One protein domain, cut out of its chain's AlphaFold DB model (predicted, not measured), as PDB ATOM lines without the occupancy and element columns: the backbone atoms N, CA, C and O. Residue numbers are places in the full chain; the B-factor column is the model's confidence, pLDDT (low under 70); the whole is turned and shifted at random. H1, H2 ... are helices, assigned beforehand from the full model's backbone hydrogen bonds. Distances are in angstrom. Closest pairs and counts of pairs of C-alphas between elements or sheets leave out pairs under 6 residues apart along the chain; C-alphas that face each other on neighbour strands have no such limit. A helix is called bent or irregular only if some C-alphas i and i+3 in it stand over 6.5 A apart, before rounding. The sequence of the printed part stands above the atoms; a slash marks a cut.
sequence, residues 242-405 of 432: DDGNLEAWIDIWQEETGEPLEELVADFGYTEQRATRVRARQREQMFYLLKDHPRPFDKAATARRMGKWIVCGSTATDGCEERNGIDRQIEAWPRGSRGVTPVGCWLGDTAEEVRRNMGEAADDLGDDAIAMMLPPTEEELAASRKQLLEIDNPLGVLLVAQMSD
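What this domain is: This is residues 242 to 405 of the 432 residues of an uncharacterized protein of Planctomycetes bacterium RBG_13_63_9 (UniProt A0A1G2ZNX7). Three groups of helices surround a winding stretch, residues 331 to 350: H1, H2 and H8 packed on the long H3 along one side, H4, H5 and H9 packed together at one end, and the H6-H7 hairpin at the other. The 164 printed residues include nine named helices, H1 to H9 along the chain, and no named strand; the class is all helix. The whole is compact, with a radius of gyration of the C-alphas of 16.4 A and spans of 42 by 37 by 30 A.

How they stand to each other: H1, residues 246 to 257, touches the hub H3, residues 272 to 290, at a steep tilt of 51 degrees; the closest C-alphas are Ile 250 and Arg 283, 6.6 A. H2, residues 261 to 267, touches residues 272 to 276 of H3 alone, closest at C-alphas 261 and 275, 6.0 A. H8, residues 378 to 388, touches residues 285 to 290 of H3 alone, closest at C-alphas 385 and 289, 4.7 A. H4, residues 299 to 313, touches H9, residues 394 to 401, at a shallow tilt of 32 degrees, closest at C-alphas 302 and 396, 4.9 A. H5, residues 321 to 330, touches H9, closest at C-alphas 326 and 397, 6.4 A. H6, residues 351 to 358, and H7, residues 360 to 372, form a helical hairpin, closest at C-alphas 355 and 362, 5.0 A. Each O i to N i+4 pair is within hydrogen-bond range in the helices except H7, with 4 of 9, and 5 of 10 O i to N i+3.

Where its parts are: H1 begins at C-alpha 246 (570.402, 498.922, 392.235). H3 is 27.3 A long and H4 20.8 A. H7 is irregular: C-alphas 364 and 367 are 9.2 A apart. H9 ends at C-alpha 401 (554.738, 506.237, 384.074).

The domain as a whole: The farthest C-alphas, Gln 273 and Gly 319, are 46.0 A apart. The printed part has no cut. H5 to H6 is a long link. Residues under pLDDT 70 include 313 to 320 and 335 to 345.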
ATOM      1  N   ASP A 242     566.086 489.686 388.026       88.50
ATOM      2  CA  ASP A 242     565.184 489.436 389.168       88.50
ATOM      3  C   ASP A 242     565.910 489.596 390.516       88.50
ATOM      4  O   ASP A 242     565.345 490.105 391.480       88.50
ATOM      5  N   ASP A 243     567.174 489.176 390.564       87.75
ATOM      6  CA  ASP A 243     568.124 489.308 391.671       87.75
ATOM      7  C   ASP A 243     569.130 490.447 391.434       87.75
ATOM      8  O   ASP A 243     570.226 490.467 391.999       87.75
ATOM      9  N   GLY A 244     568.745 491.407 390.588       85.88
ATOM     10  CA  GLY A 244     569.534 492.590 390.289       85.88
ATOM     11  C   GLY A 244     569.878 493.412 391.520       85.88
ATOM     12  O   GLY A 244     569.155 493.436 392.516       85.88
ATOM     13  N   ASN A 245     570.990 494.130 391.434       93.25
ATOM     14  CA  ASN A 245     571.282 495.202 392.368       93.25
ATOM     15  C   ASN A 245     570.811 496.545 391.786       93.25
ATOM     16  O   ASN A 245     570.444 496.652 390.614       93.25
ATOM     17  N   LEU A 246     570.838 497.583 392.624       93.94
ATOM     18  CA  LEU A 246     570.402 498.922 392.235       93.94
ATOM     19  C   LEU A 246     571.168 499.468 391.019       93.94
ATOM     20  O   LEU A 246     570.567 500.121 390.174       93.94
ATOM     21  N   GLU A 247     572.467 499.188 390.921       94.06
ATOM     22  CA  GLU A 247     573.302 499.646 389.808       94.06
ATOM     23  C   GLU A 247     572.831 499.038 388.485       94.06
ATOM     24  O   GLU A 247     572.537 499.781 387.556       94.06
ATOM     25  N   ALA A 248     572.647 497.716 388.435       93.88
ATOM     26  CA  ALA A 248     572.189 497.017 387.239       93.88
ATOM     27  C   ALA A 248     570.804 497.495 386.775       93.88
ATOM     28  O   ALA A 248     570.564 497.632 385.578       93.88
ATOM     29  N   TRP A 249     569.885 497.770 387.704       92.81
ATOM     30  CA  TRP A 249     568.563 498.294 387.350       92.81
ATOM     31  C   TRP A 249     568.613 499.727 386.813       92.81
ATOM     32  O   TRP A 249     567.871 500.046 385.886       92.81
ATOM     33  N   ILE A 250     569.474 500.583 387.369       90.81
ATOM     34  CA  ILE A 250     569.663 501.952 386.869       90.81
ATOM     35  C   ILE A 250     570.328 501.935 385.496       90.81
ATOM     36  O   ILE A 250     569.914 502.703 384.634       90.81
ATOM     37  N   ASP A 251     571.315 501.064 385.282       90.25
ATOM     38  CA  ASP A 251     572.006 500.942 383.998       90.25
ATOM     39  C   ASP A 251     571.013 500.551 382.890       90.25
ATOM     40  O   ASP A 251     570.945 501.219 381.861       90.25
ATOM     41  N   ILE A 252     570.151 499.557 383.141       89.19
ATOM     42  CA  ILE A 252     569.099 499.159 382.190       89.19
ATOM     43  C   ILE A 252     568.072 500.277 381.989       89.19
ATOM     44  O   ILE A 252     567.701 500.564 380.857       89.19
ATOM     45  N   TRP A 253     567.625 500.938 383.062       86.81
ATOM     46  CA  TRP A 253     566.716 502.083 382.946       86.81
ATOM     47  C   TRP A 253     567.315 503.185 382.068       86.81
ATOM     48  O   TRP A 253     566.657 503.669 381.156       86.81
ATOM     49  N   GLN A 254     568.584 503.524 382.276       82.69
ATOM     50  CA  GLN A 254     569.273 504.533 381.485       82.69
ATOM     51  C   GLN A 254     569.427 504.121 380.014       82.69
ATOM     52  O   GLN A 254     569.282 504.972 379.141       82.69
ATOM     53  N   GLU A 255     569.700 502.846 379.731       81.81
ATOM     54  CA  GLU A 255     569.705 502.322 378.360       81.81
ATOM     55  C   GLU A 255     568.331 502.416 377.688       81.81
ATOM     56  O   GLU A 255     568.254 502.590 376.478       81.81
ATOM     57  N   GLU A 256     567.251 502.262 378.453       75.88
ATOM     58  CA  GLU A 256     565.890 502.251 377.922       75.88
ATOM     59  C   GLU A 256     565.246 503.629 377.786       75.88
ATOM     60  O   GLU A 256     564.296 503.782 377.020       75.88
ATOM     61  N   THR A 257     565.686 504.602 378.580       69.56
ATOM     62  CA  THR A 257     564.987 505.887 378.727       69.56
ATOM     63  C   THR A 257     565.874 507.085 378.446       69.56
ATOM     64  O   THR A 257     565.391 508.213 378.470       69.56
ATOM     65  N   GLY A 258     567.178 506.866 378.290       65.00
ATOM     66  CA  GLY A 258     568.116 507.899 377.887       65.00
ATOM     67  C   GLY A 258     568.253 507.931 376.372       65.00
ATOM     68  O   GLY A 258     568.411 506.881 375.750       65.00
ATOM     69  N   GLU A 259     568.285 509.135 375.808       66.69
ATOM     70  CA  GLU A 259     568.636 509.346 374.402       66.69
ATOM     71  C   GLU A 259     569.968 508.644 374.086       66.69
ATOM     72  O   GLU A 259     570.932 508.815 374.862       66.69
ATOM     73  N   PRO A 260     570.052 507.825 373.016       68.38
ATOM     74  CA  PRO A 260     571.296 507.268 372.496       68.38
ATOM     75  C   PRO A 260     572.414 508.308 372.479       68.38
ATOM     76  O   PRO A 260     572.192 509.497 372.254       68.38
ATOM     77  N   LEU A 261     573.644 507.879 372.763       67.12
ATOM     78  CA  LEU A 261     574.758 508.821 372.860       67.12
ATOM     79  C   LEU A 261     574.991 509.522 371.515       67.12
ATOM     80  O   LEU A 261     575.329 510.702 371.475       67.12
ATOM     81  N   GLU A 262     574.763 508.787 370.435       70.19
ATOM     82  CA  GLU A 262     574.801 509.239 369.055       70.19
ATOM     83  C   GLU A 262     573.744 510.314 368.772       70.19
ATOM     84  O   GLU A 262     574.069 511.310 368.134       70.19
ATOM     85  N   GLU A 263     572.529 510.162 369.302       67.88
ATOM     86  CA  GLU A 263     571.425 511.125 369.154       67.88
ATOM     87  C   GLU A 263     571.679 512.382 369.998       67.88
ATOM     88  O   GLU A 263     571.557 513.498 369.508       67.88
ATOM     89  N   LEU A 264     572.224 512.248 371.214       65.75
ATOM     90  CA  LEU A 264     572.691 513.405 371.995       65.75
ATOM     91  C   LEU A 264     573.766 514.226 371.259       65.75
ATOM     92  O   LEU A 264     573.830 515.450 371.388       65.75
ATOM     93  N   VAL A 265     574.642 513.558 370.509       67.38
ATOM     94  CA  VAL A 265     575.679 514.213 369.702       67.38
ATOM     95  C   VAL A 265     575.079 514.845 368.445       67.38
ATOM     96  O   VAL A 265     575.418 515.986 368.133       67.38
ATOM     97  N   ALA A 266     574.213 514.121 367.735       69.69
ATOM     98  CA  ALA A 266     573.633 514.548 366.466       69.69
ATOM     99  C   ALA A 266     572.582 515.654 366.644       69.69
ATOM    100  O   ALA A 266     572.686 516.694 365.995       69.69
ATOM    101  N   ASP A 267     571.638 515.465 367.563       64.56
ATOM    102  CA  ASP A 267     570.435 516.294 367.680       64.56
ATOM    103  C   ASP A 267     570.643 517.486 368.617       64.56
ATOM    104  O   ASP A 267     570.071 518.553 368.414       64.56
ATOM    105  N   PHE A 268     571.519 517.343 369.616       65.00
ATOM    106  CA  PHE A 268     571.811 518.405 370.589       65.00
ATOM    107  C   PHE A 268     573.221 518.993 370.443       65.00
ATOM    108  O   PHE A 268     573.643 519.819 371.258       65.00
ATOM    109  N   GLY A 269     573.981 518.561 369.430       66.94
ATOM    110  CA  GLY A 269     575.327 519.063 369.149       66.94
ATOM    111  C   GLY A 269     576.341 518.772 370.260       66.94
ATOM    112  O   GLY A 269     577.305 519.529 370.443       66.94
ATOM    113  N   TYR A 270     576.129 517.726 371.067       73.31
ATOM    114  CA  TYR A 270     577.036 517.430 372.176       73.31
ATOM    115  C   TYR A 270     578.358 516.882 371.668       73.31
ATOM    116  O   TYR A 270     578.445 516.176 370.672       73.31
ATOM    117  N   THR A 271     579.427 517.152 372.416       80.00
ATOM    118  CA  THR A 271     580.623 516.325 372.287       80.00
ATOM    119  C   THR A 271     580.358 514.972 372.942       80.00
ATOM    120  O   THR A 271     579.678 514.900 373.968       80.00
ATOM    121  N   GLU A 272     580.960 513.903 372.423       80.31
ATOM    122  CA  GLU A 272     580.888 512.554 373.012       80.31
ATOM    123  C   GLU A 272     581.230 512.566 374.519       80.31
ATOM    124  O   GLU A 272     580.539 511.984 375.359       80.31
ATOM    125  N   GLN A 273     582.249 513.349 374.895       80.88
ATOM    126  CA  GLN A 273     582.654 513.557 376.286       80.88
ATOM    127  C   GLN A 273     581.565 514.235 377.137       80.88
ATOM    128  O   GLN A 273     581.471 513.998 378.342       80.88
ATOM    129  N   ARG A 274     580.763 515.132 376.557       75.62
ATOM    130  CA  ARG A 274     579.650 515.790 377.253       75.62
ATOM    131  C   ARG A 274     578.468 514.839 377.405       75.62
ATOM    132  O   ARG A 274     577.992 514.704 378.527       75.62
ATOM    133  N   ALA A 275     578.060 514.149 376.343       78.00
ATOM    134  CA  ALA A 275     576.990 513.153 376.407       78.00
ATOM    135  C   ALA A 275     577.295 512.065 377.456       78.00
ATOM    136  O   ALA A 275     576.456 511.743 378.297       78.00
ATOM    137  N   THR A 276     578.555 511.618 377.521       82.88
ATOM    138  CA  THR A 276     579.043 510.703 378.566       82.88
ATOM    139  C   THR A 276     578.891 511.287 379.976       82.88
ATOM    140  O   THR A 276     578.452 510.591 380.890       82.88
ATOM    141  N   ARG A 277     579.232 512.569 380.182       83.06
ATOM    142  CA  ARG A 277     579.089 513.240 381.490       83.06
ATOM    143  C   ARG A 277     577.631 513.393 381.912       83.06
ATOM    144  O   ARG A 277     577.334 513.195 383.087       83.06
ATOM    145  N   VAL A 278     576.743 513.732 380.979       79.25
ATOM    146  CA  VAL A 278     575.299 513.840 381.237       79.25
ATOM    147  C   VAL A 278     574.749 512.489 381.688       79.25
ATOM    148  O   VAL A 278     574.164 512.405 382.767       79.25
ATOM    149  N   ARG A 279     575.048 511.413 380.947       80.56
ATOM    150  CA  ARG A 279     574.657 510.052 381.338       80.56
ATOM    151  C   ARG A 279     575.229 509.655 382.702       80.56
ATOM    152  O   ARG A 279     574.487 509.190 383.566       80.56
ATOM    153  N   ALA A 280     576.516 509.894 382.950       85.94
ATOM    154  CA  ALA A 280     577.131 509.589 384.243       85.94
ATOM    155  C   ALA A 280     576.431 510.318 385.404       85.94
ATOM    156  O   ALA A 280     576.143 509.707 386.431       85.94
ATOM    157  N   ARG A 281     576.081 511.597 385.224       84.56
ATOM    158  CA  ARG A 281     575.368 512.373 386.244       84.56
ATOM    159  C   ARG A 281     573.953 511.852 386.491       84.56
ATOM    160  O   ARG A 281     573.578 511.681 387.647       84.56
ATOM    161  N   GLN A 282     573.181 511.585 385.438       82.94
ATOM    162  CA  GLN A 282     571.827 511.027 385.567       82.94
ATOM    163  C   GLN A 282     571.851 509.710 386.349       82.94
ATOM    164  O   GLN A 282     571.052 509.502 387.263       82.94
ATOM    165  N   ARG A 283     572.836 508.855 386.051       87.88
ATOM    166  CA  ARG A 283     573.082 507.604 386.769       87.88
ATOM    167  C   ARG A 283     573.392 507.843 388.250       87.88
ATOM    168  O   ARG A 283     572.803 507.191 389.110       87.88
ATOM    169  N   GLU A 284     574.291 508.776 388.566       89.38
ATOM    170  CA  GLU A 284     574.639 509.140 389.950       89.38
ATOM    171  C   GLU A 284     573.439 509.690 390.733       89.38
ATOM    172  O   GLU A 284     573.231 509.320 391.889       89.38
ATOM    173  N   GLN A 285     572.624 510.538 390.104       87.56
ATOM    174  CA  GLN A 285     571.416 511.102 390.704       87.56
ATOM    175  C   GLN A 285     570.366 510.020 390.959       87.56
ATOM    176  O   GLN A 285     569.825 509.949 392.063       87.56
ATOM    177  N   MET A 286     570.135 509.123 389.997       88.81
ATOM    178  CA  MET A 286     569.253 507.976 390.206       88.81
ATOM    179  C   MET A 286     569.737 507.077 391.337       88.81
ATOM    180  O   MET A 286     568.948 506.665 392.192       88.81
ATOM    181  N   PHE A 287     571.041 506.820 391.390       92.94
ATOM    182  CA  PHE A 287     571.621 506.041 392.471       92.94
ATOM    183  C   PHE A 287     571.395 506.736 393.810       92.94
ATOM    184  O   PHE A 287     570.929 506.102 394.750       92.94
ATOM    185  N   TYR A 288     571.649 508.043 393.900       93.12
ATOM    186  CA  TYR A 288     571.400 508.823 395.109       93.12
ATOM    187  C   TYR A 288     569.940 508.737 395.574       93.12
ATOM    188  O   TYR A 288     569.706 508.491 396.758       93.12
ATOM    189  N   LEU A 289     568.977 508.912 394.663       91.69
ATOM    190  CA  LEU A 289     567.543 508.912 394.973       91.69
ATOM    191  C   LEU A 289     567.065 507.574 395.546       91.69
ATOM    192  O   LEU A 289     566.239 507.556 396.456       91.69
ATOM    193  N   LEU A 290     567.595 506.461 395.040       93.94
ATOM    194  CA  LEU A 290     567.145 505.114 395.401       93.94
ATOM    195  C   LEU A 290     568.066 504.394 396.391       93.94
ATOM    196  O   LEU A 290     567.737 503.304 396.867       93.94
ATOM    197  N   LYS A 291     569.220 504.976 396.724       94.19
ATOM    198  CA  LYS A 291     570.151 504.390 397.686       94.19
ATOM    199  C   LYS A 291     569.470 504.219 399.044       94.19
ATOM    200  O   LYS A 291     568.798 505.127 399.535       94.19
ATOM    201  N   ASP A 292     569.722 503.071 399.667       94.62
ATOM    202  CA  ASP A 292     569.180 502.652 400.970       94.62
ATOM    203  C   ASP A 292     567.669 502.346 400.960       94.62
ATOM    204  O   ASP A 292     567.098 502.011 401.998       94.62
ATOM    205  N   HIS A 293     567.018 502.400 399.795       95.12
ATOM    206  CA  HIS A 293     565.629 501.993 399.658       95.12
ATOM    207  C   HIS A 293     565.490 500.477 399.916       95.12
ATOM    208  O   HIS A 293     566.240 499.691 399.331       95.12
ATOM    209  N   PRO A 294     564.531 500.017 400.744       91.31
ATOM    210  CA  PRO A 294     564.413 498.600 401.107       91.31
ATOM    211  C   PRO A 294     563.999 497.708 399.930       91.31
ATOM    212  O   PRO A 294     564.324 496.524 399.894       91.31
ATOM    213  N   ARG A 295     563.259 498.277 398.972       90.62
ATOM    214  CA  ARG A 295     562.762 497.582 397.779       90.62
ATOM    215  C   ARG A 295     562.597 498.521 396.571       90.62
ATOM    216  O   ARG A 295     561.473 498.873 396.223       90.62
ATOM    217  N   PRO A 296     563.697 499.034 395.989       92.62
ATOM    218  CA  PRO A 296     563.618 500.080 394.964       92.62
ATOM    219  C   PRO A 296     562.957 499.577 393.676       92.62
ATOM    220  O   PRO A 296     562.425 500.378 392.910       92.62
ATOM    221  N   PHE A 297     562.950 498.256 393.472       95.56
ATOM    222  CA  PHE A 297     562.328 497.600 392.337       95.56
ATOM    223  C   PHE A 297     561.697 496.246 392.716       95.56
ATOM    224  O   PHE A 297     562.257 495.474 393.496       95.56
ATOM    225  N   ASP A 298     560.527 495.956 392.150       95.25
ATOM    226  CA  ASP A 298     559.871 494.647 392.121       95.25
ATOM    227  C   ASP A 298     559.268 494.435 390.731       95.25
ATOM    228  O   ASP A 298     558.243 495.028 390.376       95.25
ATOM    229  N   LYS A 299     559.876 493.541 389.951       95.44
ATOM    230  CA  LYS A 299     559.440 493.242 388.587       95.44
ATOM    231  C   LYS A 299     557.998 492.709 388.524       95.44
ATOM    232  O   LYS A 299     557.221 493.129 387.668       95.44
ATOM    233  N   ALA A 300     557.586 491.842 389.451       96.12
ATOM    234  CA  ALA A 300     556.239 491.262 389.450       96.12
ATOM    235  C   ALA A 300     555.169 492.291 389.852       96.12
ATOM    236  O   ALA A 300     554.064 492.289 389.304       96.12
ATOM    237  N   ALA A 301     555.474 493.171 390.815       95.25
ATOM    238  CA  ALA A 301     554.592 494.293 391.146       95.25
ATOM    239  C   ALA A 301     554.502 495.304 390.004       95.25
ATOM    240  O   ALA A 301     553.415 495.820 389.752       95.25
ATOM    241  N   THR A 302     555.605 495.537 389.294       95.31
ATOM    242  CA  THR A 302     555.634 496.400 388.110       95.31
ATOM    243  C   THR A 302     554.713 495.848 387.026       95.31
ATOM    244  O   THR A 302     553.796 496.552 386.624       95.31
ATOM    245  N   ALA A 303     554.825 494.563 386.663       96.12
ATOM    246  CA  ALA A 303     553.921 493.933 385.693       96.12
ATOM    247  C   ALA A 303     552.438 494.038 386.106       96.12
ATOM    248  O   ALA A 303     551.597 494.444 385.304       96.12
ATOM    249  N   ARG A 304     552.107 493.756 387.378       95.44
ATOM    250  CA  ARG A 304     550.741 493.954 387.914       95.44
ATOM    251  C   ARG A 304     550.241 495.379 387.681       95.44
ATOM    252  O   ARG A 304     549.094 495.568 387.276       95.44
ATOM    253  N   ARG A 305     551.088 496.367 387.966       92.06
ATOM    254  CA  ARG A 305     550.770 497.792 387.856       92.06
ATOM    255  C   ARG A 305     550.607 498.221 386.393       92.06
ATOM    256  O   ARG A 305     549.607 498.860 386.090       92.06
ATOM    257  N   MET A 306     551.487 497.773 385.493       92.19
ATOM    258  CA  MET A 306     551.347 497.958 384.040       92.19
ATOM    259  C   MET A 306     550.000 497.414 383.545       92.19
ATOM    260  O   MET A 306     549.236 498.117 382.893       92.19
ATOM    261  N   GLY A 307     549.644 496.185 383.927       92.38
ATOM    262  CA  GLY A 307     548.371 495.586 383.529       92.38
ATOM    263  C   GLY A 307     547.150 496.363 384.034       92.38
ATOM    264  O   GLY A 307     546.218 496.615 383.275       92.38
ATOM    265  N   LYS A 308     547.157 496.798 385.300       89.94
ATOM    266  CA  LYS A 308     546.086 497.648 385.844       89.94
ATOM    267  C   LYS A 308     545.988 498.996 385.130       89.94
ATOM    268  O   LYS A 308     544.877 499.461 384.892       89.94
ATOM    269  N   TRP A 309     547.126 499.600 384.787       84.81
ATOM    270  CA  TRP A 309     547.172 500.850 384.035       84.81
ATOM    271  C   TRP A 309     546.456 500.716 382.691       84.81
ATOM    272  O   TRP A 309     545.609 501.547 382.377       84.81
ATOM    273  N   ILE A 310     546.697 499.632 381.948       86.06
ATOM    274  CA  ILE A 310     546.023 499.368 380.666       86.06
ATOM    275  C   ILE A 310     544.510 499.193 380.843       86.06
ATOM    276  O   ILE A 310     543.727 499.774 380.091       86.06
ATOM    277  N   VAL A 311     544.081 498.447 381.866       84.81
ATOM    278  CA  VAL A 311     542.649 498.267 382.165       84.81
ATOM    279  C   VAL A 311     541.992 499.605 382.505       84.81
ATOM    280  O   VAL A 311     540.908 499.893 382.010       84.81
ATOM    281  N   CYS A 312     542.659 500.454 383.282       78.00
ATOM    282  CA  CYS A 312     542.156 501.772 383.652       78.00
ATOM    283  C   CYS A 312     542.166 502.801 382.514       78.00
ATOM    284  O   CYS A 312     541.234 503.593 382.395       78.00
ATOM    285  N   GLY A 313     543.222 502.823 381.699       65.50
ATOM    286  CA  GLY A 313     543.407 503.794 380.617       65.50
ATOM    287  C   GLY A 313     542.428 503.613 379.455       65.50
ATOM    288  O   GLY A 313     542.194 504.557 378.710       65.50
ATOM    289  N   SER A 314     541.815 502.430 379.334       55.00
ATOM    290  CA  SER A 314     540.740 502.152 378.369       55.00
ATOM    291  C   SER A 314     539.461 502.959 378.609       55.00
ATOM    292  O   SER A 314     538.689 503.210 377.685       55.00
ATOM    293  N   THR A 315     539.232 503.386 379.851       48.91
ATOM    294  CA  THR A 315     538.110 504.241 380.224       48.91
ATOM    295  C   THR A 315     538.635 505.663 380.336       48.91
ATOM    296  O   THR A 315     539.337 505.977 381.293       48.91
ATOM    297  N   ALA A 316     538.339 506.508 379.347       44.88
ATOM    298  CA  ALA A 316     538.751 507.913 379.247       44.88
ATOM    299  C   ALA A 316     538.154 508.818 380.352       44.88
ATOM    300  O   ALA A 316     537.522 509.833 380.075       44.88
ATOM    301  N   THR A 317     538.296 508.439 381.620       45.12
ATOM    302  CA  THR A 317     537.709 509.135 382.763       45.12
ATOM    303  C   THR A 317     538.760 509.404 383.827       45.12
ATOM    304  O   THR A 317     539.456 508.482 384.257       45.12
ATOM    305  N   ASP A 318     538.774 510.645 384.314       46.97
ATOM    306  CA  ASP A 318     539.569 511.210 385.422       46.97
ATOM    307  C   ASP A 318     539.351 510.531 386.800       46.97
ATOM    308  O   ASP A 318     539.599 511.105 387.859       46.97
ATOM    309  N   GLY A 319     538.867 509.287 386.822       54.97
ATOM    310  CA  GLY A 319     538.444 508.561 388.018       54.97
ATOM    311  C   GLY A 319     539.217 507.280 388.326       54.97
ATOM    312  O   GLY A 319     538.897 506.638 389.325       54.97
ATOM    313  N   CYS A 320     540.208 506.867 387.522       67.75
ATOM    314  CA  CYS A 320     540.974 505.666 387.875       67.75
ATOM    315  C   CYS A 320     541.908 505.948 389.063       67.75
ATOM    316  O   CYS A 320     542.908 506.657 388.942       67.75
ATOM    317  N   GLU A 321     541.611 505.319 390.200       75.69
ATOM    318  CA  GLU A 321     542.415 505.409 391.423       75.69
ATOM    319  C   GLU A 321     543.871 504.973 391.221       75.69
ATOM    320  O   GLU A 321     544.765 505.572 391.816       75.69
ATOM    321  N   GLU A 322     544.125 503.964 390.379       76.19
ATOM    322  CA  GLU A 322     545.486 503.490 390.098       76.19
ATOM    323  C   GLU A 322     546.268 504.520 389.273       76.19
ATOM    324  O   GLU A 322     547.410 504.814 389.612       76.19
ATOM    325  N   ARG A 323     545.644 505.137 388.256       73.12
ATOM    326  CA  ARG A 323     546.265 506.202 387.454       73.12
ATOM    327  C   ARG A 323     546.580 507.417 388.319       73.12
ATOM    328  O   ARG A 323     547.738 507.789 388.445       73.12
ATOM    329  N   ASN A 324     545.584 507.910 389.052       76.12
ATOM    330  CA  ASN A 324     545.752 509.011 390.003       76.12
ATOM    331  C   ASN A 324     546.742 508.666 391.135       76.12
ATOM    332  O   ASN A 324     547.324 509.548 391.763       76.12
ATOM    333  N   GLY A 325     546.888 507.385 391.477       80.62
ATOM    334  CA  GLY A 325     547.867 506.894 392.443       80.62
ATOM    335  C   GLY A 325     549.291 506.957 391.903       80.62
ATOM    336  O   GLY A 325     550.178 507.437 392.604       80.62
ATOM    337  N   ILE A 326     549.492 506.525 390.659       79.56
ATOM    338  CA  ILE A 326     550.772 506.612 389.953       79.56
ATOM    339  C   ILE A 326     551.142 508.071 389.707       79.56
ATOM    340  O   ILE A 326     552.239 508.459 390.080       79.56
ATOM    341  N   ASP A 327     550.218 508.905 389.228       76.88
ATOM    342  CA  ASP A 327     550.462 510.332 388.981       76.88
ATOM    343  C   ASP A 327     550.892 511.079 390.252       76.88
ATOM    344  O   ASP A 327     551.783 511.924 390.201       76.88
ATOM    345  N   ARG A 328     550.319 510.733 391.413       81.56
ATOM    346  CA  ARG A 328     550.752 511.259 392.722       81.56
ATOM    347  C   ARG A 328     552.107 510.715 393.167       81.56
ATOM    348  O   ARG A 328     552.874 511.424 393.801       81.56
ATOM    349  N   GLN A 329     552.416 509.456 392.865       82.44
ATOM    350  CA  GLN A 329     553.732 508.880 393.168       82.44
ATOM    351  C   GLN A 329     554.818 509.417 392.222       82.44
ATOM    352  O   GLN A 329     555.975 509.504 392.617       82.44
ATOM    353  N   ILE A 330     554.453 509.828 391.005       79.81
ATOM    354  CA  ILE A 330     555.332 510.516 390.055       79.81
ATOM    355  C   ILE A 330     555.715 511.912 390.569       79.81
ATOM    356  O   ILE A 330     556.852 512.335 390.380       79.81
ATOM    357  N   GLU A 331     554.817 512.616 391.268       81.19
ATOM    358  CA  GLU A 331     555.126 513.919 391.888       81.19
ATOM    359  C   GLU A 331     556.258 513.844 392.928       81.19
ATOM    360  O   GLU A 331     556.878 514.864 393.225       81.19
ATOM    361  N   ALA A 332     556.557 512.652 393.460       80.00
ATOM    362  CA  ALA A 332     557.676 512.443 394.376       80.00
ATOM    363  C   ALA A 332     559.050 512.457 393.687       80.00
ATOM    364  O   ALA A 332     560.077 512.507 394.367       80.00
ATOM    365  N   TRP A 333     559.088 512.392 392.354       81.94
ATOM    366  CA  TRP A 333     560.314 512.517 391.574       81.94
ATOM    367  C   TRP A 333     560.662 513.992 391.338       81.94
ATOM    368  O   TRP A 333     559.756 514.826 391.234       81.94
ATOM    369  N   PRO A 334     561.957 514.344 391.216       74.50
ATOM    370  CA  PRO A 334     562.353 515.734 391.032       74.50
ATOM    371  C   PRO A 334     561.642 516.379 389.835       74.50
ATOM    372  O   PRO A 334     561.644 515.825 388.737       74.50
ATOM    373  N   ARG A 335     561.055 517.560 390.080       68.88
ATOM    374  CA  ARG A 335     560.287 518.387 389.125       68.88
ATOM    375  C   ARG A 335     559.016 517.762 388.552       68.88
ATOM    376  O   ARG A 335     558.436 518.350 387.649       68.88
ATOM    377  N   GLY A 336     558.547 516.654 389.133       56.09
ATOM    378  CA  GLY A 336     557.382 515.914 388.665       56.09
ATOM    379  C   GLY A 336     557.648 515.361 387.270       56.09
ATOM    380  O   GLY A 336     557.652 516.098 386.294       56.09
ATOM    381  N   SER A 337     557.869 514.055 387.144       55.22
ATOM    382  CA  SER A 337     558.095 513.402 385.841       55.22
ATOM    383  C   SER A 337     556.791 513.297 385.029       55.22
ATOM    384  O   SER A 337     556.383 512.208 384.637       55.22
ATOM    385  N   ARG A 338     556.064 514.410 384.887       44.59
ATOM    386  CA  ARG A 338     554.798 514.516 384.162       44.59
ATOM    387  C   ARG A 338     555.065 514.894 382.716       44.59
ATOM    388  O   ARG A 338     555.821 515.828 382.455       44.59
ATOM    389  N   GLY A 339     554.385 514.206 381.807       46.19
ATOM    390  CA  GLY A 339     554.596 514.369 380.375       46.19
ATOM    391  C   GLY A 339     555.936 513.789 379.929       46.19
ATOM    392  O   GLY A 339     556.702 513.264 380.732       46.19
ATOM    393  N   VAL A 340     556.187 513.884 378.627       38.56
ATOM    394  CA  VAL A 340     557.250 513.281 377.790       38.56
ATOM    395  C   VAL A 340     558.702 513.520 378.261       38.56
ATOM    396  O   VAL A 340     559.644 513.205 377.550       38.56
ATOM    397  N   THR A 341     558.917 514.052 379.461       44.44
ATOM    398  CA  THR A 341     560.219 514.342 380.053       44.44
ATOM    399  C   THR A 341     560.544 513.273 381.103       44.44
ATOM    400  O   THR A 341     560.297 513.476 382.299       44.44
ATOM    401  N   PRO A 342     561.074 512.094 380.716       49.38
ATOM    402  CA  PRO A 342     561.620 511.163 381.686       49.38
ATOM    403  C   PRO A 342     562.674 511.872 382.543       49.38
ATOM    404  O   PRO A 342     563.340 512.817 382.124       49.38
ATOM    405  N   VAL A 343     562.908 511.332 383.737       48.59
ATOM    406  CA  VAL A 343     564.062 511.648 384.601       48.59
ATOM    407  C   VAL A 343     565.409 511.584 383.819       48.59
ATOM    408  O   VAL A 343     566.425 512.089 384.282       48.59
ATOM    409  N   GLY A 344     565.416 511.018 382.599       47.06
ATOM    410  CA  GLY A 344     566.510 510.999 381.620       47.06
ATOM    411  C   GLY A 344     566.667 512.223 380.694       47.06
ATOM    412  O   GLY A 344     567.605 512.231 379.902       47.06
ATOM    413  N   CYS A 345     565.839 513.268 380.787       53.31
ATOM    414  CA  CYS A 345     565.940 514.478 379.944       53.31
ATOM    415  C   CYS A 345     566.706 515.643 380.598       53.31
ATOM    416  O   CYS A 345     566.586 516.794 380.176       53.31
ATOM    417  N   TRP A 346     567.493 515.392 381.646       70.50
ATOM    418  CA  TRP A 346     568.365 516.428 382.206       70.50
ATOM    419  C   TRP A 346     569.591 516.605 381.313       70.50
ATOM    420  O   TRP A 346     570.547 515.836 381.415       70.50
ATOM    421  N   LEU A 347     569.526 517.581 380.412       63.12
ATOM    422  CA  LEU A 347     570.418 517.725 379.263       63.12
ATOM    423  C   LEU A 347     571.566 518.730 379.517       63.12
ATOM    424  O   LEU A 347     572.701 518.496 379.098       63.12
ATOM    425  N   GLY A 348     571.338 519.826 380.254       61.44
ATOM    426  CA  GLY A 348     572.333 520.908 380.410       61.44
ATOM    427  C   GLY A 348     572.649 521.298 381.851       61.44
ATOM    428  O   GLY A 348     571.785 521.200 382.706       61.44
ATOM    429  N   ASP A 349     573.866 521.788 382.135       67.31
ATOM    430  CA  ASP A 349     574.254 522.228 383.488       67.31
ATOM    431  C   ASP A 349     573.590 523.567 383.855       67.31
ATOM    432  O   ASP A 349     573.386 523.861 385.033       67.31
ATOM    433  N   THR A 350     573.247 524.379 382.846       78.25
ATOM    434  CA  THR A 350     572.562 525.670 382.994       78.25
ATOM    435  C   THR A 350     571.538 525.894 381.876       78.25
ATOM    436  O   THR A 350     571.633 525.302 380.800       78.25
ATOM    437  N   ALA A 351     570.579 526.799 382.106       81.06
ATOM    438  CA  ALA A 351     569.589 527.195 381.095       81.06
ATOM    439  C   ALA A 351     570.243 527.789 379.842       81.06
ATOM    440  O   ALA A 351     569.792 527.553 378.730       81.06
ATOM    441  N   GLU A 352     571.332 528.537 380.015       80.94
ATOM    442  CA  GLU A 352     572.099 529.110 378.908       80.94
ATOM    443  C   GLU A 352     572.731 528.017 378.036       80.94
ATOM    444  O   GLU A 352     572.776 528.135 376.814       80.94
ATOM    445  N   GLU A 353     573.167 526.912 378.646       74.12
ATOM    446  CA  GLU A 353     573.673 525.771 377.895       74.12
ATOM    447  C   GLU A 353     572.580 525.019 377.147       74.12
ATOM    448  O   GLU A 353     572.803 524.687 375.987       74.12
ATOM    449  N   VAL A 354     571.432 524.758 377.782       74.12
ATOM    450  CA  VAL A 354     570.281 524.144 377.100       74.12
ATOM    451  C   VAL A 354     569.891 525.004 375.899       74.12
ATOM    452  O   VAL A 354     569.873 524.495 374.783       74.12
ATOM    453  N   ARG A 355     569.727 526.323 376.094       80.12
ATOM    454  CA  ARG A 355     569.376 527.256 375.012       80.12
ATOM    455  C   ARG A 355     570.375 527.261 373.870       80.12
ATOM    456  O   ARG A 355     570.002 527.108 372.717       80.12
ATOM    457  N   ARG A 356     571.666 527.367 374.183       80.56
ATOM    458  CA  ARG A 356     572.720 527.337 373.164       80.56
ATOM    459  C   ARG A 356     572.689 526.060 372.319       80.56
ATOM    460  O   ARG A 356     573.018 526.126 371.143       80.56
ATOM    461  N   ASN A 357     572.365 524.920 372.924       70.25
ATOM    462  CA  ASN A 357     572.414 523.626 372.244       70.25
ATOM    463  C   ASN A 357     571.153 523.354 371.423       70.25
ATOM    464  O   ASN A 357     571.244 522.766 370.355       70.25
ATOM    465  N   MET A 358     569.999 523.799 371.914       70.88
ATOM    466  CA  MET A 358     568.739 523.690 371.182       70.88
ATOM    467  C   MET A 358     568.599 524.780 370.110       70.88
ATOM    468  O   MET A 358     567.775 524.654 369.211       70.88
ATOM    469  N   GLY A 359     569.431 525.825 370.172       78.31
ATOM    470  CA  GLY A 359     569.411 526.918 369.209       78.31
ATOM    471  C   GLY A 359     568.050 527.606 369.213       78.31
ATOM    472  O   GLY A 359     567.524 527.926 370.276       78.31
ATOM    473  N   GLU A 360     567.482 527.786 368.025       73.06
ATOM    474  CA  GLU A 360     566.162 528.397 367.827       73.06
ATOM    475  C   GLU A 360     565.042 527.577 368.501       73.06
ATOM    476  O   GLU A 360     564.139 528.155 369.094       73.06
ATOM    477  N   ALA A 361     565.174 526.244 368.587       66.69
ATOM    478  CA  ALA A 361     564.180 525.392 369.254       66.69
ATOM    479  C   ALA A 361     564.074 525.640 370.772       66.69
ATOM    480  O   ALA A 361     563.115 525.208 371.414       66.69
ATOM    481  N   ALA A 362     565.060 526.306 371.386       70.38
ATOM    482  CA  ALA A 362     564.970 526.670 372.795       70.38
ATOM    483  C   ALA A 362     563.993 527.821 373.040       70.38
ATOM    484  O   ALA A 362     563.346 527.861 374.087       70.38
ATOM    485  N   ASP A 363     563.915 528.754 372.092       73.69
ATOM    486  CA  ASP A 363     563.031 529.909 372.186       73.69
ATOM    487  C   ASP A 363     561.560 529.457 372.062       73.69
ATOM    488  O   ASP A 363     560.702 529.972 372.782       73.69
ATOM    489  N   ASP A 364     561.305 528.393 371.292       65.94
ATOM    490  CA  ASP A 364     559.986 527.761 371.115       65.94
ATOM    491  C   ASP A 364     559.480 527.012 372.351       65.94
ATOM    492  O   ASP A 364     558.285 526.994 372.654       65.94
ATOM    493  N   LEU A 365     560.389 526.364 373.081       68.56
ATOM    494  CA  LEU A 365     560.044 525.561 374.255       68.56
ATOM    495  C   LEU A 365     559.628 526.415 375.458       68.56
ATOM    496  O   LEU A 365     558.862 525.962 376.314       68.56
ATOM    497  N   GLY A 366     560.129 527.646 375.529       75.00
ATOM    498  CA  GLY A 366     559.912 528.548 376.652       75.00
ATOM    499  C   GLY A 366     560.691 528.167 377.919       75.00
ATOM    500  O   GLY A 366     561.246 527.076 378.077       75.00
ATOM    501  N   ASP A 367     560.733 529.109 378.863       79.19
ATOM    502  CA  ASP A 367     561.572 529.014 380.064       79.19
ATOM    503  C   ASP A 367     561.195 527.850 380.990       79.19
ATOM    504  O   ASP A 367     562.077 527.265 381.624       79.19
ATOM    505  N   ASP A 368     559.912 527.484 381.049       75.44
ATOM    506  CA  ASP A 368     559.428 526.395 381.900       75.44
ATOM    507  C   ASP A 368     559.913 525.027 381.395       75.44
ATOM    508  O   ASP A 368     560.413 524.219 382.180       75.44
ATOM    509  N   ALA A 369     559.858 524.779 380.082       72.81
ATOM    510  CA  ALA A 369     560.363 523.539 379.495       72.81
ATOM    511  C   ALA A 369     561.891 523.445 379.608       72.81
ATOM    512  O   ALA A 369     562.425 522.399 379.983       72.81
ATOM    513  N   ILE A 370     562.605 524.558 379.393       75.56
ATOM    514  CA  ILE A 370     564.055 524.626 379.623       75.56
ATOM    515  C   ILE A 370     564.382 524.327 381.089       75.56
ATOM    516  O   ILE A 370     565.321 523.580 381.368       75.56
ATOM    517  N   ALA A 371     563.609 524.866 382.037       77.62
ATOM    518  CA  ALA A 371     563.797 524.589 383.456       77.62
ATOM    519  C   ALA A 371     563.603 523.099 383.781       77.62
ATOM    520  O   ALA A 371     564.327 522.572 384.625       77.62
ATOM    521  N   MET A 372     562.708 522.379 383.098       73.56
ATOM    522  CA  MET A 372     562.552 520.927 383.280       73.56
ATOM    523  C   MET A 372     563.761 520.115 382.776       73.56
ATOM    524  O   MET A 372     564.026 519.038 383.308       73.56
ATOM    525  N   MET A 373     564.544 520.649 381.832       75.62
ATOM    526  CA  MET A 373     565.740 519.998 381.270       75.62
ATOM    527  C   MET A 373     567.031 520.233 382.073       75.62
ATOM    528  O   MET A 373     568.082 519.680 381.739       75.62
ATOM    529  N   LEU A 374     566.998 521.050 383.128       78.50
ATOM    530  CA  LEU A 374     568.158 521.258 384.004       78.50
ATOM    531  C   LEU A 374     568.288 520.121 385.023       78.50
ATOM    532  O   LEU A 374     567.273 519.561 385.435       78.50
ATOM    533  N   PRO A 375     569.488 519.814 385.538       78.81
ATOM    534  CA  PRO A 375     569.619 518.904 386.659       78.81
ATOM    535  C   PRO A 375     568.848 519.452 387.870       78.81
ATOM    536  O   PRO A 375     568.807 520.673 388.086       78.81
ATOM    537  N   PRO A 376     568.243 518.573 388.680       83.12
ATOM    538  CA  PRO A 376     567.678 518.969 389.955       83.12
ATOM    539  C   PRO A 376     568.779 519.476 390.893       83.12
ATOM    540  O   PRO A 376     569.910 518.981 390.896       83.12
ATOM    541  N   THR A 377     568.431 520.468 391.702       86.50
ATOM    542  CA  THR A 377     569.258 520.981 392.793       86.50
ATOM    543  C   THR A 377     569.431 519.927 393.887       86.50
ATOM    544  O   THR A 377     568.655 518.976 393.997       86.50
ATOM    545  N   GLU A 378     570.435 520.102 394.749       87.88
ATOM    546  CA  GLU A 378     570.637 519.213 395.901       87.88
ATOM    547  C   GLU A 378     569.422 519.191 396.844       87.88
ATOM    548  O   GLU A 378     569.088 518.140 397.391       87.88
ATOM    549  N   GLU A 379     568.730 520.324 397.005       88.94
ATOM    550  CA  GLU A 379     567.513 520.427 397.819       88.94
ATOM    551  C   GLU A 379     566.347 519.652 397.187       88.94
ATOM    552  O   GLU A 379     565.697 518.863 397.876       88.94
ATOM    553  N   GLU A 380     566.131 519.801 395.873       88.00
ATOM    554  CA  GLU A 380     565.128 519.029 395.123       88.00
ATOM    555  C   GLU A 380     565.411 517.520 395.204       88.00
ATOM    556  O   GLU A 380     564.495 516.730 395.450       88.00
ATOM    557  N   LEU A 381     566.676 517.107 395.059       88.38
ATOM    558  CA  LEU A 381     567.092 515.707 395.184       88.38
ATOM    559  C   LEU A 381     566.867 515.168 396.600       88.38
ATOM    560  O   LEU A 381     566.349 514.063 396.754       88.38
ATOM    561  N   ALA A 382     567.233 515.923 397.636       89.44
ATOM    562  CA  ALA A 382     567.048 515.509 399.024       89.44
ATOM    563  C   ALA A 382     565.560 515.390 399.395       89.44
ATOM    564  O   ALA A 382     565.157 514.424 400.053       89.44
ATOM    565  N   ALA A 383     564.736 516.343 398.948       90.06
ATOM    566  CA  ALA A 383     563.292 516.321 399.148       90.06
ATOM    567  C   ALA A 383     562.640 515.127 398.436       90.06
ATOM    568  O   ALA A 383     561.877 514.388 399.061       90.06
ATOM    569  N   SER A 384     562.996 514.899 397.169       90.06
ATOM    570  CA  SER A 384     562.486 513.779 396.367       90.06
ATOM    571  C   SER A 384     562.909 512.440 396.960       90.06
ATOM    572  O   SER A 384     562.078 511.565 397.177       90.06
ATOM    573  N   ARG A 385     564.186 512.293 397.344       92.31
ATOM    574  CA  ARG A 385     564.700 511.080 397.995       92.31
ATOM    575  C   ARG A 385     563.892 510.712 399.235       92.31
ATOM    576  O   ARG A 385     563.543 509.550 399.407       92.31
ATOM    577  N   LYS A 386     563.579 511.687 400.095       92.56
ATOM    578  CA  LYS A 386     562.779 511.439 401.300       92.56
ATOM    579  C   LYS A 386     561.418 510.824 400.955       92.56
ATOM    580  O   LYS A 386     561.014 509.882 401.621       92.56
ATOM    581  N   GLN A 387     560.747 511.341 399.927       91.69
ATOM    582  CA  GLN A 387     559.443 510.837 399.492       91.69
ATOM    583  C   GLN A 387     559.559 509.471 398.807       91.69
ATOM    584  O   GLN A 387     558.788 508.564 399.104       91.69
ATOM    585  N   LEU A 388     560.557 509.288 397.937       90.00
ATOM    586  CA  LEU A 388     560.783 508.028 397.227       90.00
ATOM    587  C   LEU A 388     561.086 506.868 398.178       90.00
ATOM    588  O   LEU A 388     560.650 505.758 397.906       90.00
ATOM    589  N   LEU A 389     561.761 507.115 399.307       92.69
ATOM    590  CA  LEU A 389     561.992 506.110 400.356       92.69
ATOM    591  C   LEU A 389     560.706 505.597 401.026       92.69
ATOM    592  O   LEU A 389     560.740 504.550 401.675       92.69
ATOM    593  N   GLU A 390     559.590 506.316 400.889       92.88
ATOM    594  CA  GLU A 390     558.281 505.935 401.427       92.88
ATOM    595  C   GLU A 390     557.403 505.207 400.388       92.88
ATOM    596  O   GLU A 390     556.383 504.614 400.748       92.88
ATOM    597  N   ILE A 391     557.787 505.223 399.107       91.69
ATOM    598  CA  ILE A 391     557.028 504.620 398.006       91.69
ATOM    599  C   ILE A 391     557.483 503.175 397.802       91.69
ATOM    600  O   ILE A 391     558.659 502.911 397.618       91.69
ATOM    601  N   ASP A 392     556.562 502.209 397.765       93.25
ATOM    602  CA  ASP A 392     556.929 500.832 397.408       93.25
ATOM    603  C   ASP A 392     557.168 500.696 395.896       93.25
ATOM    604  O   ASP A 392     556.324 501.087 395.078       93.25
ATOM    605  N   ASN A 393     558.291 500.068 395.532       93.75
ATOM    606  CA  ASN A 393     558.703 499.847 394.145       93.75
ATOM    607  C   ASN A 393     558.726 501.153 393.305       93.75
ATOM    608  O   ASN A 393     558.024 501.231 392.289       93.75
ATOM    609  N   PRO A 394     559.493 502.186 393.711       92.19
ATOM    610  CA  PRO A 394     559.509 503.490 393.049       92.19
ATOM    611  C   PRO A 394     560.002 503.395 391.602       92.19
ATOM    612  O   PRO A 394     559.386 503.987 390.721       92.19
ATOM    613  N   LEU A 395     561.036 502.593 391.310       90.12
ATOM    614  CA  LEU A 395     561.508 502.418 389.931       90.12
ATOM    615  C   LEU A 395     560.425 501.787 389.045       90.12
ATOM    616  O   LEU A 395     560.234 502.199 387.907       90.12
ATOM    617  N   GLY A 396     559.649 500.843 389.583       91.25
ATOM    618  CA  GLY A 396     558.500 500.286 388.876       91.25
ATOM    619  C   GLY A 396     557.359 501.286 388.662       91.25
ATOM    620  O   GLY A 396     556.636 501.161 387.681       91.25
ATOM    621  N   VAL A 397     557.174 502.280 389.544       88.50
ATOM    622  CA  VAL A 397     556.253 503.410 389.284       88.50
ATOM    623  C   VAL A 397     556.742 504.202 388.080       88.50
ATOM    624  O   VAL A 397     555.959 504.447 387.169       88.50
ATOM    625  N   LEU A 398     558.029 504.560 388.068       85.12
ATOM    626  CA  LEU A 398     558.628 505.347 386.995       85.12
ATOM    627  C   LEU A 398     558.537 504.629 385.640       85.12
ATOM    628  O   LEU A 398     558.188 505.251 384.646       85.12
ATOM    629  N   LEU A 399     558.766 503.315 385.602       86.12
ATOM    630  CA  LEU A 399     558.621 502.525 384.374       86.12
ATOM    631  C   LEU A 399     557.175 502.479 383.865       86.12
ATOM    632  O   LEU A 399     556.946 502.566 382.664       86.12
ATOM    633  N   VAL A 400     556.186 502.368 384.759       86.19
ATOM    634  CA  VAL A 400     554.769 502.413 384.350       86.19
ATOM    635  C   VAL A 400     554.390 503.811 383.865       86.19
ATOM    636  O   VAL A 400     553.650 503.933 382.895       86.19
ATOM    637  N   ALA A 401     554.920 504.856 384.505       79.06
ATOM    638  CA  ALA A 401     554.738 506.237 384.074       79.06
ATOM    639  C   ALA A 401     555.202 506.442 382.629       79.06
ATOM    640  O   ALA A 401     554.515 507.079 381.851       79.06
ATOM    641  N   GLN A 402     556.326 505.836 382.246       75.69
ATOM    642  CA  GLN A 402     556.889 505.955 380.899       75.69
ATOM    643  C   GLN A 402     556.078 505.248 379.807       75.69
ATOM    644  O   GLN A 402     556.291 505.520 378.633       75.69
ATOM    645  N   MET A 403     555.115 504.393 380.160       75.69
ATOM    646  CA  MET A 403     554.164 503.842 379.185       75.69
ATOM    647  C   MET A 403     553.153 504.900 378.691       75.69
ATOM    648  O   MET A 403     552.277 504.600 377.875       75.69
ATOM    649  N   SER A 404     553.201 506.134 379.216       59.06
ATOM    650  CA  SER A 404     552.203 507.178 378.992       59.06
ATOM    651  C   SER A 404     552.328 507.911 377.648       59.06
ATOM    652  O   SER A 404     552.331 509.135 377.609       59.06
ATOM    653  N   ASP A 405     552.235 507.198 376.525       58.91
ATOM    654  CA  ASP A 405     551.894 507.817 375.225       58.91
ATOM    655  C   ASP A 405     550.408 508.241 375.148       58.91
ATOM    656  O   ASP A 405     549.877 508.604 374.099       58.91
TER     657      ASP A 405